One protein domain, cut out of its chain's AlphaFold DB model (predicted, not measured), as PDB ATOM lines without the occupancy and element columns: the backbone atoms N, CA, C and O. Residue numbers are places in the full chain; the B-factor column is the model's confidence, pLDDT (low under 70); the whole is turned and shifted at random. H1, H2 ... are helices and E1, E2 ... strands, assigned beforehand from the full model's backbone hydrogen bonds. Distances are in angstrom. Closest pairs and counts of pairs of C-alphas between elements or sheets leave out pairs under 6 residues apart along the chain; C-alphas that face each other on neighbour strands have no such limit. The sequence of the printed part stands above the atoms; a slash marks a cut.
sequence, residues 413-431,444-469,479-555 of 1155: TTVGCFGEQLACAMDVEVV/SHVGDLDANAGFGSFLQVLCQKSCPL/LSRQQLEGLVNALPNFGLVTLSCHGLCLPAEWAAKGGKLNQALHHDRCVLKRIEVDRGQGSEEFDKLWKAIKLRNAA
ATOM      1  N   THR A 413     281.695 370.360 247.111       73.31
ATOM      2  CA  THR A 413     282.718 371.001 247.952       73.31
ATOM      3  C   THR A 413     284.092 370.364 247.762       73.31
ATOM      4  O   THR A 413     285.080 371.085 247.629       73.31
ATOM      5  N   THR A 414     284.157 369.035 247.621       75.19
ATOM      6  CA  THR A 414     285.407 368.319 247.322       75.19
ATOM      7  C   THR A 414     285.997 368.733 245.972       75.19
ATOM      8  O   THR A 414     287.198 368.981 245.867       75.19
ATOM      9  N   VAL A 415     285.170 368.820 244.923       78.38
ATOM     10  CA  VAL A 415     285.640 369.204 243.579       78.38
ATOM     11  C   VAL A 415     286.017 370.689 243.521       78.38
ATOM     12  O   VAL A 415     286.969 371.045 242.825       78.38
ATOM     13  N   GLY A 416     285.357 371.544 244.304       75.38
ATOM     14  CA  GLY A 416     285.769 372.938 244.487       75.38
ATOM     15  C   GLY A 416     287.131 373.072 245.152       75.38
ATOM     16  O   GLY A 416     288.008 373.728 244.592       75.38
ATOM     17  N   CYS A 417     287.361 372.362 246.261       77.69
ATOM     18  CA  CYS A 417     288.676 372.330 246.903       77.69
ATOM     19  C   CYS A 417     289.755 371.730 245.982       77.69
ATOM     20  O   CYS A 417     290.885 372.215 245.969       77.69
ATOM     21  N   PHE A 418     289.426 370.715 245.172       80.50
ATOM     22  CA  PHE A 418     290.335 370.198 244.144       80.50
ATOM     23  C   PHE A 418     290.707 371.294 243.133       80.50
ATOM     24  O   PHE A 418     291.875 371.428 242.781       80.50
ATOM     25  N   GLY A 419     289.736 372.106 242.699       77.69
ATOM     26  CA  GLY A 419     289.968 373.279 241.854       77.69
ATOM     27  C   GLY A 419     290.861 374.325 242.517       77.69
ATOM     28  O   GLY A 419     291.877 374.709 241.951       77.69
ATOM     29  N   GLU A 420     290.538 374.751 243.733       78.56
ATOM     30  CA  GLU A 420     291.308 375.762 244.468       78.56
ATOM     31  C   GLU A 420     292.753 375.316 244.725       78.56
ATOM     32  O   GLU A 420     293.690 376.081 244.488       78.56
ATOM     33  N   GLN A 421     292.959 374.053 245.112       78.62
ATOM     34  CA  GLN A 421     294.300 373.488 245.253       78.62
ATOM     35  C   GLN A 421     295.014 373.322 243.904       78.62
ATOM     36  O   GLN A 421     296.225 373.518 243.854       78.62
ATOM     37  N   LEU A 422     294.302 373.024 242.811       78.56
ATOM     38  CA  LEU A 422     294.876 372.967 241.462       78.56
ATOM     39  C   LEU A 422     295.334 374.354 240.989       78.56
ATOM     40  O   LEU A 422     296.418 374.459 240.425       78.56
ATOM     41  N   ALA A 423     294.572 375.420 241.264       77.81
ATOM     42  CA  ALA A 423     295.008 376.795 241.008       77.81
ATOM     43  C   ALA A 423     296.276 377.136 241.801       77.81
ATOM     44  O   ALA A 423     297.264 377.574 241.218       77.81
ATOM     45  N   CYS A 424     296.278 376.861 243.109       77.00
ATOM     46  CA  CYS A 424     297.447 377.091 243.959       77.00
ATOM     47  C   CYS A 424     298.669 376.285 243.486       77.00
ATOM     48  O   CYS A 424     299.784 376.797 243.495       77.00
ATOM     49  N   ALA A 425     298.467 375.039 243.045       73.12
ATOM     50  CA  ALA A 425     299.529 374.208 242.494       73.12
ATOM     51  C   ALA A 425     300.036 374.747 241.150       73.12
ATOM     52  O   ALA A 425     301.239 374.768 240.944       73.12
ATOM     53  N   MET A 426     299.169 375.243 240.266       72.56
ATOM     54  CA  MET A 426     299.572 375.838 238.983       72.56
ATOM     55  C   MET A 426     300.409 377.122 239.125       72.56
ATOM     56  O   MET A 426     301.165 377.445 238.208       72.56
ATOM     57  N   ASP A 427     300.298 377.833 240.250       66.50
ATOM     58  CA  ASP A 427     301.119 379.010 240.568       66.50
ATOM     59  C   ASP A 427     302.468 378.654 241.247       66.50
ATOM     60  O   ASP A 427     303.352 379.513 241.332       66.50
ATOM     61  N   VAL A 428     302.651 377.413 241.736       56.56
ATOM     62  CA  VAL A 428     303.771 377.018 242.627       56.56
ATOM     63  C   VAL A 428     304.563 375.777 242.166       56.56
ATOM     64  O   VAL A 428     305.773 375.738 242.363       56.56
ATOM     65  N   GLU A 429     303.939 374.774 241.544       59.09
ATOM     66  CA  GLU A 429     304.555 373.510 241.090       59.09
ATOM     67  C   GLU A 429     304.247 373.222 239.598       59.09
ATOM     68  O   GLU A 429     303.285 373.739 239.030       59.09
ATOM     69  N   VAL A 430     305.027 372.351 238.933       58.66
ATOM     70  CA  VAL A 430     304.634 371.831 237.606       58.66
ATOM     71  C   VAL A 430     303.559 370.755 237.771       58.66
ATOM     72  O   VAL A 430     303.828 369.623 238.178       58.66
ATOM     73  N   VAL A 431     302.329 371.097 237.396       74.69
ATOM     74  CA  VAL A 431     301.204 370.158 237.326       74.69
ATOM     75  C   VAL A 431     301.296 369.309 236.050       74.69
ATOM     76  O   VAL A 431     301.289 369.834 234.938       74.69
ATOM     77  N   SER A 444     275.701 367.312 242.450       74.44
ATOM     78  CA  SER A 444     274.549 368.210 242.462       74.44
ATOM     79  C   SER A 444     274.277 368.761 243.867       74.44
ATOM     80  O   SER A 444     274.177 368.017 244.841       74.44
ATOM     81  N   HIS A 445     274.142 370.084 243.972       65.44
ATOM     82  CA  HIS A 445     273.822 370.782 245.219       65.44
ATOM     83  C   HIS A 445     272.410 371.387 245.191       65.44
ATOM     84  O   HIS A 445     271.853 371.668 244.127       65.44
ATOM     85  N   VAL A 446     271.827 371.553 246.383       50.19
ATOM     86  CA  VAL A 446     270.403 371.884 246.607       50.19
ATOM     87  C   VAL A 446     270.217 373.223 247.351       50.19
ATOM     88  O   VAL A 446     269.092 373.685 247.504       50.19
ATOM     89  N   GLY A 447     271.299 373.869 247.801       52.84
ATOM     90  CA  GLY A 447     271.261 375.169 248.486       52.84
ATOM     91  C   GLY A 447     271.784 376.336 247.641       52.84
ATOM     92  O   GLY A 447     272.695 376.159 246.831       52.84
ATOM     93  N   ASP A 448     271.238 377.530 247.883       47.12
ATOM     94  CA  ASP A 448     271.717 378.799 247.323       47.12
ATOM     95  C   ASP A 448     273.058 379.203 247.962       47.12
ATOM     96  O   ASP A 448     273.088 379.570 249.136       47.12
ATOM     97  N   LEU A 449     274.155 379.172 247.201       45.38
ATOM     98  CA  LEU A 449     275.435 379.800 247.558       45.38
ATOM     99  C   LEU A 449     276.206 380.216 246.292       45.38
ATOM    100  O   LEU A 449     275.875 379.794 245.184       45.38
ATOM    101  N   ASP A 450     277.178 381.113 246.463       50.44
ATOM    102  CA  ASP A 450     277.755 381.938 245.396       50.44
ATOM    103  C   ASP A 450     278.291 381.177 244.173       50.44
ATOM    104  O   ASP A 450     278.958 380.150 244.282       50.44
ATOM    105  N   ALA A 451     278.138 381.787 242.990       50.19
ATOM    106  CA  ALA A 451     278.620 381.270 241.699       50.19
ATOM    107  C   ALA A 451     280.157 381.087 241.586       50.19
ATOM    108  O   ALA A 451     280.645 380.659 240.541       50.19
ATOM    109  N   ASN A 452     280.900 381.416 242.648       49.41
ATOM    110  CA  ASN A 452     282.354 381.304 242.775       49.41
ATOM    111  C   ASN A 452     282.785 380.246 243.818       49.41
ATOM    112  O   ASN A 452     283.937 380.262 244.234       49.41
ATOM    113  N   ALA A 453     281.879 379.377 244.279       56.28
ATOM    114  CA  ALA A 453     282.181 378.285 245.205       56.28
ATOM    115  C   ALA A 453     281.971 376.909 244.543       56.28
ATOM    116  O   ALA A 453     281.283 376.785 243.525       56.28
ATOM    117  N   GLY A 454     282.551 375.857 245.128       70.62
ATOM    118  CA  GLY A 454     282.297 374.477 244.706       70.62
ATOM    119  C   GLY A 454     282.748 374.195 243.269       70.62
ATOM    120  O   GLY A 454     283.858 374.543 242.866       70.62
ATOM    121  N   PHE A 455     281.882 373.587 242.458       76.12
ATOM    122  CA  PHE A 455     282.198 373.239 241.072       76.12
ATOM    123  C   PHE A 455     282.524 374.491 240.238       76.12
ATOM    124  O   PHE A 455     283.328 374.415 239.309       76.12
ATOM    125  N   GLY A 456     281.984 375.661 240.611       74.75
ATOM    126  CA  GLY A 456     282.338 376.957 240.025       74.75
ATOM    127  C   GLY A 456     283.835 377.276 240.128       74.75
ATOM    128  O   GLY A 456     284.443 377.628 239.113       74.75
ATOM    129  N   SER A 457     284.450 377.055 241.299       74.38
ATOM    130  CA  SER A 457     285.897 377.224 241.512       74.38
ATOM    131  C   SER A 457     286.700 376.357 240.533       74.38
ATOM    132  O   SER A 457     287.614 376.844 239.869       74.38
ATOM    133  N   PHE A 458     286.314 375.087 240.360       83.06
ATOM    134  CA  PHE A 458     286.970 374.170 239.420       83.06
ATOM    135  C   PHE A 458     286.861 374.644 237.959       83.06
ATOM    136  O   PHE A 458     287.862 374.672 237.238       83.06
ATOM    137  N   LEU A 459     285.681 375.100 237.521       81.50
ATOM    138  CA  LEU A 459     285.493 375.654 236.171       81.50
ATOM    139  C   LEU A 459     286.305 376.944 235.939       81.50
ATOM    140  O   LEU A 459     286.773 377.182 234.822       81.50
ATOM    141  N   GLN A 460     286.511 377.764 236.974       79.12
ATOM    142  CA  GLN A 460     287.339 378.970 236.886       79.12
ATOM    143  C   GLN A 460     288.812 378.636 236.597       79.12
ATOM    144  O   GLN A 460     289.446 379.334 235.803       79.12
ATOM    145  N   VAL A 461     289.344 377.546 237.161       79.94
ATOM    146  CA  VAL A 461     290.718 377.081 236.886       79.94
ATOM    147  C   VAL A 461     290.874 376.583 235.453       79.94
ATOM    148  O   VAL A 461     291.832 376.948 234.777       79.94
ATOM    149  N   LEU A 462     289.888 375.849 234.929       78.50
ATOM    150  CA  LEU A 462     289.896 375.391 233.533       78.50
ATOM    151  C   LEU A 462     289.888 376.545 232.507       78.50
ATOM    152  O   LEU A 462     290.280 376.348 231.356       78.50
ATOM    153  N   CYS A 463     289.456 377.748 232.909       79.56
ATOM    154  CA  CYS A 463     289.528 378.973 232.103       79.56
ATOM    155  C   CYS A 463     290.904 379.670 232.139       79.56
ATOM    156  O   CYS A 463     291.124 380.625 231.387       79.56
ATOM    157  N   GLN A 464     291.832 379.246 233.004       78.44
ATOM    158  CA  GLN A 464     293.179 379.809 233.070       78.44
ATOM    159  C   GLN A 464     294.042 379.287 231.913       78.44
ATOM    160  O   GLN A 464     294.077 378.094 231.618       78.44
ATOM    161  N   LYS A 465     294.801 380.182 231.266       61.78
ATOM    162  CA  LYS A 465     295.639 379.835 230.097       61.78
ATOM    163  C   LYS A 465     296.780 378.856 230.403       61.78
ATOM    164  O   LYS A 465     297.342 378.294 229.468       61.78
ATOM    165  N   SER A 466     297.137 378.705 231.676       68.25
ATOM    166  CA  SER A 466     298.168 377.802 232.198       68.25
ATOM    167  C   SER A 466     297.652 376.394 232.508       68.25
ATOM    168  O   SER A 466     298.468 375.519 232.777       68.25
ATOM    169  N   CYS A 467     296.333 376.147 232.477       76.62
ATOM    170  CA  CYS A 467     295.771 374.863 232.894       76.62
ATOM    171  C   CYS A 467     296.245 373.710 231.980       76.62
ATOM    172  O   CYS A 467     295.986 373.753 230.772       76.62
ATOM    173  N   PRO A 468     296.902 372.662 232.522       77.50
ATOM    174  CA  PRO A 468     297.428 371.558 231.719       77.50
ATOM    175  C   PRO A 468     296.356 370.540 231.308       77.50
ATOM    176  O   PRO A 468     296.566 369.808 230.341       77.50
ATOM    177  N   LEU A 469     295.205 370.511 231.993       85.25
ATOM    178  CA  LEU A 469     294.149 369.527 231.759       85.25
ATOM    179  C   LEU A 469     293.591 369.616 230.326       85.25
ATOM    180  O   LEU A 469     293.051 370.644 229.912       85.25
ATOM    181  N   LEU A 479     274.792 366.809 237.946       81.00
ATOM    182  CA  LEU A 479     275.051 368.247 238.023       81.00
ATOM    183  C   LEU A 479     273.714 368.995 238.082       81.00
ATOM    184  O   LEU A 479     272.741 368.600 237.436       81.00
ATOM    185  N   SER A 480     273.673 370.096 238.826       81.31
ATOM    186  CA  SER A 480     272.556 371.040 238.844       81.31
ATOM    187  C   SER A 480     272.465 371.808 237.517       81.31
ATOM    188  O   SER A 480     273.446 371.946 236.779       81.31
ATOM    189  N   ARG A 481     271.288 372.374 237.207       77.94
ATOM    190  CA  ARG A 481     271.100 373.165 235.973       77.94
ATOM    191  C   ARG A 481     272.051 374.367 235.909       77.94
ATOM    192  O   ARG A 481     272.524 374.689 234.826       77.94
ATOM    193  N   GLN A 482     272.355 374.999 237.045       76.81
ATOM    194  CA  GLN A 482     273.271 376.145 237.112       76.81
ATOM    195  C   GLN A 482     274.725 375.732 236.837       76.81
ATOM    196  O   GLN A 482     275.388 376.369 236.021       76.81
ATOM    197  N   GLN A 483     275.199 374.629 237.428       79.44
ATOM    198  CA  GLN A 483     276.536 374.079 237.157       79.44
ATOM    199  C   GLN A 483     276.690 373.670 235.685       79.44
ATOM    200  O   GLN A 483     277.717 373.937 235.059       79.44
ATOM    201  N   LEU A 484     275.646 373.062 235.112       80.75
ATOM    202  CA  LEU A 484     275.604 372.660 233.708       80.75
ATOM    203  C   LEU A 484     275.634 373.878 232.764       80.75
ATOM    204  O   LEU A 484     276.309 373.840 231.736       80.75
ATOM    205  N   GLU A 485     274.965 374.982 233.121       81.06
ATOM    206  CA  GLU A 485     275.087 376.256 232.399       81.06
ATOM    207  C   GLU A 485     276.481 376.879 232.537       81.06
ATOM    208  O   GLU A 485     277.037 377.335 231.538       81.06
ATOM    209  N   GLY A 486     277.070 376.857 233.737       81.00
ATOM    210  CA  GLY A 486     278.441 377.313 233.983       81.00
ATOM    211  C   GLY A 486     279.456 376.575 233.109       81.00
ATOM    212  O   GLY A 486     280.241 377.212 232.404       81.00
ATOM    213  N   LEU A 487     279.372 375.239 233.070       84.06
ATOM    214  CA  LEU A 487     280.204 374.382 232.225       84.06
ATOM    215  C   LEU A 487     280.093 374.785 230.746       84.06
ATOM    216  O   LEU A 487     281.113 374.992 230.090       84.06
ATOM    217  N   VAL A 488     278.866 374.939 230.232       84.56
ATOM    218  CA  VAL A 488     278.607 375.288 228.824       84.56
ATOM    219  C   VAL A 488     279.104 376.691 228.467       84.56
ATOM    220  O   VAL A 488     279.727 376.866 227.419       84.56
ATOM    221  N   ASN A 489     278.875 377.679 229.334       83.06
ATOM    222  CA  ASN A 489     279.317 379.060 229.122       83.06
ATOM    223  C   ASN A 489     280.849 379.194 229.129       83.06
ATOM    224  O   ASN A 489     281.392 380.090 228.479       83.06
ATOM    225  N   ALA A 490     281.544 378.307 229.843       81.31
ATOM    226  CA  ALA A 490     282.995 378.320 229.984       81.31
ATOM    227  C   ALA A 490     283.745 377.533 228.883       81.31
ATOM    228  O   ALA A 490     284.906 377.848 228.612       81.31
ATOM    229  N   LEU A 491     283.078 376.619 228.151       82.50
ATOM    230  CA  LEU A 491     283.650 375.871 227.007       82.50
ATOM    231  C   LEU A 491     284.491 376.711 226.018       82.50
ATOM    232  O   LEU A 491     285.531 376.214 225.583       82.50
ATOM    233  N   PRO A 492     284.117 377.953 225.632       81.69
ATOM    234  CA  PRO A 492     284.915 378.749 224.699       81.69
ATOM    235  C   PRO A 492     286.250 379.235 225.266       81.69
ATOM    236  O   PRO A 492     287.094 379.673 224.493       81.69
ATOM    237  N   ASN A 493     286.426 379.222 226.589       79.38
ATOM    238  CA  ASN A 493     287.635 379.686 227.271       79.38
ATOM    239  C   ASN A 493     288.515 378.526 227.769       79.38
ATOM    240  O   ASN A 493     289.655 378.767 228.160       79.38
ATOM    241  N   PHE A 494     288.018 377.285 227.740       81.06
ATOM    242  CA  PHE A 494     288.764 376.100 228.160       81.06
ATOM    243  C   PHE A 494     289.831 375.669 227.149       81.06
ATOM    244  O   PHE A 494     289.603 375.664 225.940       81.06
ATOM    245  N   GLY A 495     290.961 375.171 227.663       72.75
ATOM    246  CA  GLY A 495     291.988 374.467 226.880       72.75
ATOM    247  C   GLY A 495     291.645 373.011 226.511       72.75
ATOM    248  O   GLY A 495     292.457 372.333 225.878       72.75
ATOM    249  N   LEU A 496     290.462 372.522 226.905       80.50
ATOM    250  CA  LEU A 496     290.058 371.119 226.777       80.50
ATOM    251  C   LEU A 496     289.967 370.652 225.316       80.50
ATOM    252  O   LEU A 496     289.285 371.238 224.475       80.50
ATOM    253  N   VAL A 497     290.610 369.519 225.039       81.75
ATOM    254  CA  VAL A 497     290.581 368.822 223.745       81.75
ATOM    255  C   VAL A 497     289.452 367.789 223.709       81.75
ATOM    256  O   VAL A 497     288.830 367.603 222.658       81.75
ATOM    257  N   THR A 498     289.193 367.124 224.841       82.62
ATOM    258  CA  THR A 498     288.167 366.081 225.000       82.62
ATOM    259  C   THR A 498     287.280 366.363 226.211       82.62
ATOM    260  O   THR A 498     287.791 366.620 227.299       82.62
ATOM    261  N   LEU A 499     285.963 366.268 226.035       84.69
ATOM    262  CA  LEU A 499     284.979 366.283 227.121       84.69
ATOM    263  C   LEU A 499     284.043 365.084 226.964       84.69
ATOM    264  O   LEU A 499     283.376 364.963 225.938       84.69
ATOM    265  N   SER A 500     283.986 364.208 227.959       83.50
ATOM    266  CA  SER A 500     283.011 363.117 228.009       83.50
ATOM    267  C   SER A 500     281.895 363.460 228.988       83.50
ATOM    268  O   SER A 500     282.147 363.945 230.091       83.50
ATOM    269  N   CYS A 501     280.662 363.271 228.545       75.56
ATOM    270  CA  CYS A 501     279.435 363.635 229.242       75.56
ATOM    271  C   CYS A 501     278.282 362.692 228.851       75.56
ATOM    272  O   CYS A 501     277.145 363.118 228.634       75.56
ATOM    273  N   HIS A 502     278.567 361.391 228.756       71.56
ATOM    274  CA  HIS A 502     277.526 360.364 228.706       71.56
ATOM    275  C   HIS A 502     276.633 360.453 229.956       71.56
ATOM    276  O   HIS A 502     277.070 360.911 231.008       71.56
ATOM    277  N   GLY A 503     275.356 360.093 229.859       64.88
ATOM    278  CA  GLY A 503     274.397 360.157 230.965       64.88
ATOM    279  C   GLY A 503     274.011 361.547 231.492       64.88
ATOM    280  O   GLY A 503     273.108 361.620 232.322       64.88
ATOM    281  N   LEU A 504     274.636 362.642 231.041       70.69
ATOM    282  CA  LEU A 504     274.284 363.998 231.478       70.69
ATOM    283  C   LEU A 504     273.022 364.507 230.760       70.69
ATOM    284  O   LEU A 504     272.954 364.559 229.531       70.69
ATOM    285  N   CYS A 505     272.018 364.927 231.534       67.38
ATOM    286  CA  CYS A 505     270.746 365.436 231.015       67.38
ATOM    287  C   CYS A 505     270.863 366.883 230.499       67.38
ATOM    288  O   CYS A 505     270.412 367.829 231.143       67.38
ATOM    289  N   LEU A 506     271.446 367.059 229.312       72.94
ATOM    290  CA  LEU A 506     271.490 368.351 228.623       72.94
ATOM    291  C   LEU A 506     270.078 368.781 228.148       72.94
ATOM    292  O   LEU A 506     269.315 367.942 227.666       72.94
ATOM    293  N   PRO A 507     269.703 370.071 228.242       77.50
ATOM    294  CA  PRO A 507     268.462 370.572 227.647       77.50
ATOM    295  C   PRO A 507     268.528 370.649 226.111       77.50
ATOM    296  O   PRO A 507     269.434 371.265 225.548       77.50
ATOM    297  N   ALA A 508     267.522 370.102 225.415       70.19
ATOM    298  CA  ALA A 508     267.449 370.116 223.943       70.19
ATOM    299  C   ALA A 508     267.450 371.537 223.337       70.19
ATOM    300  O   ALA A 508     268.043 371.779 222.283       70.19
ATOM    301  N   GLU A 509     266.872 372.504 224.057       76.94
ATOM    302  CA  GLU A 509     266.919 373.943 223.751       76.94
ATOM    303  C   GLU A 509     268.348 374.496 223.565       76.94
ATOM    304  O   GLU A 509     268.539 375.476 222.844       76.94
ATOM    305  N   TRP A 510     269.376 373.881 224.161       80.88
ATOM    306  CA  TRP A 510     270.758 374.356 224.040       80.88
ATOM    307  C   TRP A 510     271.465 373.836 222.783       80.88
ATOM    308  O   TRP A 510     272.378 374.503 222.291       80.88
ATOM    309  N   ALA A 511     271.048 372.679 222.258       74.69
ATOM    310  CA  ALA A 511     271.581 372.097 221.024       74.69
ATOM    311  C   ALA A 511     270.973 372.718 219.758       74.69
ATOM    312  O   ALA A 511     271.617 372.734 218.702       74.69
ATOM    313  N   ALA A 512     269.757 373.262 219.873       78.62
ATOM    314  CA  ALA A 512     269.064 373.991 218.818       78.62
ATOM    315  C   ALA A 512     269.937 375.094 218.188       78.62
ATOM    316  O   ALA A 512     270.878 375.615 218.793       78.62
ATOM    317  N   LYS A 513     269.629 375.475 216.944       72.94
ATOM    318  CA  LYS A 513     270.391 376.497 216.211       72.94
ATOM    319  C   LYS A 513     270.284 377.850 216.929       72.94
ATOM    320  O   LYS A 513     269.227 378.471 216.909       72.94
ATOM    321  N   GLY A 514     271.387 378.302 217.525       71.81
ATOM    322  CA  GLY A 514     271.421 379.499 218.374       71.81
ATOM    323  C   GLY A 514     271.196 379.244 219.872       71.81
ATOM    324  O   GLY A 514     271.199 380.206 220.631       71.81
ATOM    325  N   GLY A 515     271.051 377.993 220.318       81.19
ATOM    326  CA  GLY A 515     271.051 377.623 221.739       81.19
ATOM    327  C   GLY A 515     272.433 377.755 222.397       81.19
ATOM    328  O   GLY A 515     273.453 377.818 221.705       81.19
ATOM    329  N   LYS A 516     272.481 377.793 223.739       81.62
ATOM    330  CA  LYS A 516     273.706 378.064 224.530       81.62
ATOM    331  C   LYS A 516     274.885 377.150 224.149       81.62
ATOM    332  O   LYS A 516     275.967 377.640 223.831       81.62
ATOM    333  N   LEU A 517     274.661 375.833 224.104       82.25
ATOM    334  CA  LEU A 517     275.682 374.832 223.759       82.25
ATOM    335  C   LEU A 517     276.129 374.946 222.295       82.25
ATOM    336  O   LEU A 517     277.321 374.865 221.999       82.25
ATOM    337  N   ASN A 518     275.182 375.185 221.386       81.38
ATOM    338  CA  ASN A 518     275.448 375.401 219.967       81.38
ATOM    339  C   ASN A 518     276.373 376.622 219.761       81.38
ATOM    340  O   ASN A 518     277.423 376.501 219.129       81.38
ATOM    341  N   GLN A 519     276.049 377.767 220.378       82.19
ATOM    342  CA  GLN A 519     276.881 378.978 220.330       82.19
ATOM    343  C   GLN A 519     278.276 378.757 220.937       82.19
ATOM    344  O   GLN A 519     279.278 379.112 220.313       82.19
ATOM    345  N   ALA A 520     278.354 378.140 222.121       83.19
ATOM    346  CA  ALA A 520     279.616 377.900 222.820       83.19
ATOM    347  C   ALA A 520     280.571 377.004 222.012       83.19
ATOM    348  O   ALA A 520     281.756 377.313 221.874       83.19
ATOM    349  N   LEU A 521     280.052 375.928 221.411       78.88
ATOM    350  CA  LEU A 521     280.847 375.031 220.571       78.88
ATOM    351  C   LEU A 521     281.271 375.690 219.255       78.88
ATOM    352  O   LEU A 521     282.368 375.404 218.779       78.88
ATOM    353  N   HIS A 522     280.458 376.581 218.677       79.31
ATOM    354  CA  HIS A 522     280.788 377.297 217.439       79.31
ATOM    355  C   HIS A 522     281.730 378.502 217.617       79.31
ATOM    356  O   HIS A 522     282.298 378.947 216.619       79.31
ATOM    357  N   HIS A 523     281.955 379.001 218.836       81.06
ATOM    358  CA  HIS A 523     282.861 380.127 219.096       81.06
ATOM    359  C   HIS A 523     284.315 379.800 218.695       81.06
ATOM    360  O   HIS A 523     284.864 378.773 219.087       81.06
ATOM    361  N   ASP A 524     284.982 380.718 217.980       71.19
ATOM    362  CA  ASP A 524     286.360 380.544 217.481       71.19
ATOM    363  C   ASP A 524     287.419 380.145 218.522       71.19
ATOM    364  O   ASP A 524     288.386 379.471 218.164       71.19
ATOM    365  N   ARG A 525     287.239 380.533 219.794       74.62
ATOM    366  CA  ARG A 525     288.158 380.201 220.896       74.62
ATOM    367  C   ARG A 525     288.019 378.754 221.394       74.62
ATOM    368  O   ARG A 525     288.945 378.244 222.012       74.62
ATOM    369  N   CYS A 526     286.915 378.073 221.080       76.19
ATOM    370  CA  CYS A 526     286.689 376.683 221.463       76.19
ATOM    371  C   CYS A 526     287.644 375.740 220.700       76.19
ATOM    372  O   CYS A 526     287.542 375.559 219.477       76.19
ATOM    373  N   VAL A 527     288.573 375.122 221.437       74.75
ATOM    374  CA  VAL A 527     289.575 374.164 220.922       74.75
ATOM    375  C   VAL A 527     289.119 372.700 220.980       74.75
ATOM    376  O   VAL A 527     289.851 371.805 220.549       74.75
ATOM    377  N   LEU A 528     287.898 372.454 221.458       75.44
ATOM    378  CA  LEU A 528     287.372 371.120 221.731       75.44
ATOM    379  C   LEU A 528     287.221 370.286 220.446       75.44
ATOM    380  O   LEU A 528     286.492 370.648 219.514       75.44
ATOM    381  N   LYS A 529     287.934 369.155 220.393       68.06
ATOM    382  CA  LYS A 529     287.997 368.258 219.226       68.06
ATOM    383  C   LYS A 529     287.013 367.096 219.321       68.06
ATOM    384  O   LYS A 529     286.488 366.665 218.294       68.06
ATOM    385  N   ARG A 530     286.764 366.598 220.535       65.56
ATOM    386  CA  ARG A 530     285.921 365.428 220.810       65.56
ATOM    387  C   ARG A 530     284.998 365.729 221.989       65.56
ATOM    388  O   ARG A 530     285.483 365.987 223.084       65.56
ATOM    389  N   ILE A 531     283.687 365.691 221.759       67.62
ATOM    390  CA  ILE A 531     282.698 365.605 222.836       67.62
ATOM    391  C   ILE A 531     282.006 364.247 222.741       67.62
ATOM    392  O   ILE A 531     281.646 363.823 221.641       67.62
ATOM    393  N   GLU A 532     281.876 363.545 223.860       62.31
ATOM    394  CA  GLU A 532     281.206 362.244 223.923       62.31
ATOM    395  C   GLU A 532     279.915 362.413 224.731       62.31
ATOM    396  O   GLU A 532     279.938 362.850 225.879       62.31
ATOM    397  N   VAL A 533     278.775 362.177 224.085       63.34
ATOM    398  CA  VAL A 533     277.427 362.384 224.634       63.34
ATOM    399  C   VAL A 533     276.597 361.159 224.274       63.34
ATOM    400  O   VAL A 533     276.774 360.580 223.194       63.34
ATOM    401  N   ASP A 534     275.659 360.777 225.136       55.69
ATOM    402  CA  ASP A 534     274.737 359.694 224.813       55.69
ATOM    403  C   ASP A 534     273.838 360.042 223.627       55.69
ATOM    404  O   ASP A 534     273.115 361.036 223.622       55.69
ATOM    405  N   ARG A 535     273.786 359.126 222.653       49.91
ATOM    406  CA  ARG A 535     272.849 359.188 221.515       49.91
ATOM    407  C   ARG A 535     271.380 358.971 221.920       49.91
ATOM    408  O   ARG A 535     270.521 358.901 221.050       49.91
ATOM    409  N   GLY A 536     271.105 358.812 223.218       44.28
ATOM    410  CA  GLY A 536     269.773 358.577 223.777       44.28
ATOM    411  C   GLY A 536     268.912 359.836 223.908       44.28
ATOM    412  O   GLY A 536     267.696 359.720 224.031       44.28
ATOM    413  N   GLN A 537     269.492 361.040 223.835       47.00
ATOM    414  CA  GLN A 537     268.700 362.266 223.720       47.00
ATOM    415  C   GLN A 537     268.248 362.462 222.267       47.00
ATOM    416  O   GLN A 537     268.921 363.117 221.473       47.00
ATOM    417  N   GLY A 538     267.104 361.862 221.925       48.84
ATOM    418  CA  GLY A 538     266.514 361.820 220.579       48.84
ATOM    419  C   GLY A 538     265.975 363.155 220.052       48.84
ATOM    420  O   GLY A 538     264.809 363.244 219.679       48.84
ATOM    421  N   SER A 539     266.815 364.187 220.010       55.94
ATOM    422  CA  SER A 539     266.541 365.480 219.382       55.94
ATOM    423  C   SER A 539     267.317 365.582 218.063       55.94
ATOM    424  O   SER A 539     268.528 365.349 218.000       55.94
ATOM    425  N   GLU A 540     266.614 365.947 216.989       62.00
ATOM    426  CA  GLU A 540     267.190 366.095 215.645       62.00
ATOM    427  C   GLU A 540     268.287 367.184 215.620       62.00
ATOM    428  O   GLU A 540     269.191 367.175 214.783       62.00
ATOM    429  N   GLU A 541     268.215 368.130 216.560       63.81
ATOM    430  CA  GLU A 541     269.133 369.247 216.764       63.81
ATOM    431  C   GLU A 541     270.513 368.792 217.252       63.81
ATOM    432  O   GLU A 541     271.514 369.265 216.709       63.81
ATOM    433  N   PHE A 542     270.596 367.858 218.210       66.88
ATOM    434  CA  PHE A 542     271.884 367.310 218.668       66.88
ATOM    435  C   PHE A 542     272.617 366.585 217.533       66.88
ATOM    436  O   PHE A 542     273.815 366.793 217.329       66.88
ATOM    437  N   ASP A 543     271.894 365.805 216.732       66.31
ATOM    438  CA  ASP A 543     272.449 365.086 215.581       66.31
ATOM    439  C   ASP A 543     272.925 366.042 214.467       66.31
ATOM    440  O   ASP A 543     273.970 365.823 213.840       66.31
ATOM    441  N   LYS A 544     272.186 367.138 214.229       69.94
ATOM    442  CA  LYS A 544     272.585 368.227 213.317       69.94
ATOM    443  C   LYS A 544     273.844 368.945 213.819       69.94
ATOM    444  O   LYS A 544     274.787 369.125 213.044       69.94
ATOM    445  N   LEU A 545     273.884 369.310 215.102       71.38
ATOM    446  CA  LEU A 545     275.026 369.956 215.756       71.38
ATOM    447  C   LEU A 545     276.277 369.066 215.695       71.38
ATOM    448  O   LEU A 545     277.356 369.527 215.321       71.38
ATOM    449  N   TRP A 546     276.135 367.766 215.955       70.19
ATOM    450  CA  TRP A 546     277.255 366.826 215.932       70.19
ATOM    451  C   TRP A 546     277.844 366.622 214.531       70.19
ATOM    452  O   TRP A 546     279.067 366.602 214.364       70.19
ATOM    453  N   LYS A 547     276.992 366.552 213.497       68.25
ATOM    454  CA  LYS A 547     277.437 366.549 212.091       68.25
ATOM    455  C   LYS A 547     278.200 367.834 211.745       68.25
ATOM    456  O   LYS A 547     279.254 367.751 211.118       68.25
ATOM    457  N   ALA A 548     277.724 368.998 212.196       67.56
ATOM    458  CA  ALA A 548     278.392 370.280 211.967       67.56
ATOM    459  C   ALA A 548     279.774 370.366 212.648       67.56
ATOM    460  O   ALA A 548     280.734 370.815 212.022       67.56
ATOM    461  N   ILE A 549     279.908 369.879 213.886       67.62
ATOM    462  CA  ILE A 549     281.189 369.852 214.617       67.62
ATOM    463  C   ILE A 549     282.194 368.915 213.936       67.62
ATOM    464  O   ILE A 549     283.343 369.304 213.726       67.62
ATOM    465  N   LYS A 550     281.766 367.717 213.516       65.69
ATOM    466  CA  LYS A 550     282.619 366.787 212.756       65.69
ATOM    467  C   LYS A 550     283.108 367.390 211.440       65.69
ATOM    468  O   LYS A 550     284.299 367.315 211.149       65.69
ATOM    469  N   LEU A 551     282.219 368.036 210.682       65.44
ATOM    470  CA  LEU A 551     282.572 368.732 209.440       65.44
ATOM    471  C   LEU A 551     283.547 369.893 209.687       65.44
ATOM    472  O   LEU A 551     284.515 370.037 208.944       65.44
ATOM    473  N   ARG A 552     283.347 370.685 210.749       70.00
ATOM    474  CA  ARG A 552     284.271 371.764 211.143       70.00
ATOM    475  C   ARG A 552     285.660 371.228 211.479       70.00
ATOM    476  O   ARG A 552     286.654 371.807 211.047       70.00
ATOM    477  N   ASN A 553     285.731 370.154 212.261       63.84
ATOM    478  CA  ASN A 553     287.001 369.602 212.717       63.84
ATOM    479  C   ASN A 553     287.761 368.965 211.537       63.84
ATOM    480  O   ASN A 553     288.919 369.313 211.326       63.84
ATOM    481  N   ALA A 554     287.081 368.211 210.663       59.44
ATOM    482  CA  ALA A 554     287.662 367.706 209.413       59.44
ATOM    483  C   ALA A 554     288.124 368.829 208.455       59.44
ATOM    484  O   ALA A 554     289.159 368.712 207.801       59.44
ATOM    485  N   ALA A 555     287.401 369.955 208.388       58.28
ATOM    486  CA  ALA A 555     287.804 371.115 207.586       58.28
ATOM    487  C   ALA A 555     289.028 371.863 208.156       58.28
ATOM    488  O   ALA A 555     289.756 372.503 207.396       58.28
TER     489      ALA A 555
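What this domain is: This is residues 413 to 431, 444 to 469 and 479 to 555 of the 1155 residues of the protein "WDR92 protein" of Symbiodinium necroappetens (UniProt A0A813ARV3). A small two-stranded parallel sheet, E1 and E2, sits to one side of the H3, H5 and H6 end of a slightly curved row of five helices, H1, H2, H3, H5 and H6. These helices stand side by side and run the same way, and the short helix H4 fills in by the ends of H5 and H6. The printed part has 122 residues with six named helices and two named strands, in the order H1 H2 H3 E1 H4 H5 E2 H6, and its class is mostly helix. The whole is compact, with a radius of gyration of the C-alphas of 15.3 A, and spans 44 by 36 by 21 A.

How they stand to each other: E1, residues 498 to 501, and E2, residues 530 to 533, are parallel neighbours with 4 degrees between their directions. N 501 and O 532 are within hydrogen-bond range at 2.8 A, as are N 532 and O 499 at 2.9 A. H4, residues 508 to 511, and H5, residues 516 to 522, lie between these strands in the chain. The four elements form a strand-helix-strand unit, two parallel neighbour strands with helices between them, and its crossover is right-handed. H5 is the hub. It touches H3, residues 481 to 490, at a shallow tilt of 20 degrees, the same way, with the C-alphas of Val 488 and Leu 517 closest at 5.9 A. H6, residues 540 to 555, only just touches H5, with 3 pairs of C-alphas within 8 A, through its residues 545 to 549 alone; the closest C-alphas are those of Asn 518 and Leu 545, 6.9 A apart. H4 touches H5 only at the corner, the closest C-alphas being those of Trp 510 and Lys 516, 4.8 A apart. H6 touches H4 with residues 541 to 545 alone, the C-alphas of Ala 511 and Phe 542 coming closest at 5.3 A. E2 and H6 are near each other, with 7 pairs of C-alphas within 10 A. H3 also touches H2, residues 455 to 462, at a shallow tilt of 10 degrees, the same way, with the C-alphas of Leu 459 and Leu 487 closest at 6.7 A. H1, residues 413 to 428, touches H2 at a shallow tilt of 26 degrees, the same way, with the C-alphas of Gly 419 and Phe 458 4.0 A apart. H1 and H6 are apart. Every O i to N i+4 pair is within hydrogen-bond range in H1, H2, H3, H5 and H6; H4 is too short for one.

Where its parts are: H1 begins at C-alpha 413, (282.718, 371.001, 247.952), and is 22.5 A long. H6 is 22.7 A long and ends at C-alpha 555, (287.804, 371.115, 207.586). H3 measures 14.3 A, and E1 begins at C-alpha 498, (288.167, 366.081, 225.000).

The domain as a whole: The C-alphas farthest apart, those of Val 428 and Glu 540, are 46.7 A apart. Residues 432 to 443 are not printed, with 27.2 A between C-alphas 431 and 444, nor are residues 470 to 478, with 20.1 A between C-alphas 469 and 479. Of the links printed whole, none is long. The mean pLDDT of the printed part is 71.8; 41 residues are under 70, among them 445 to 453 and 529 to 544.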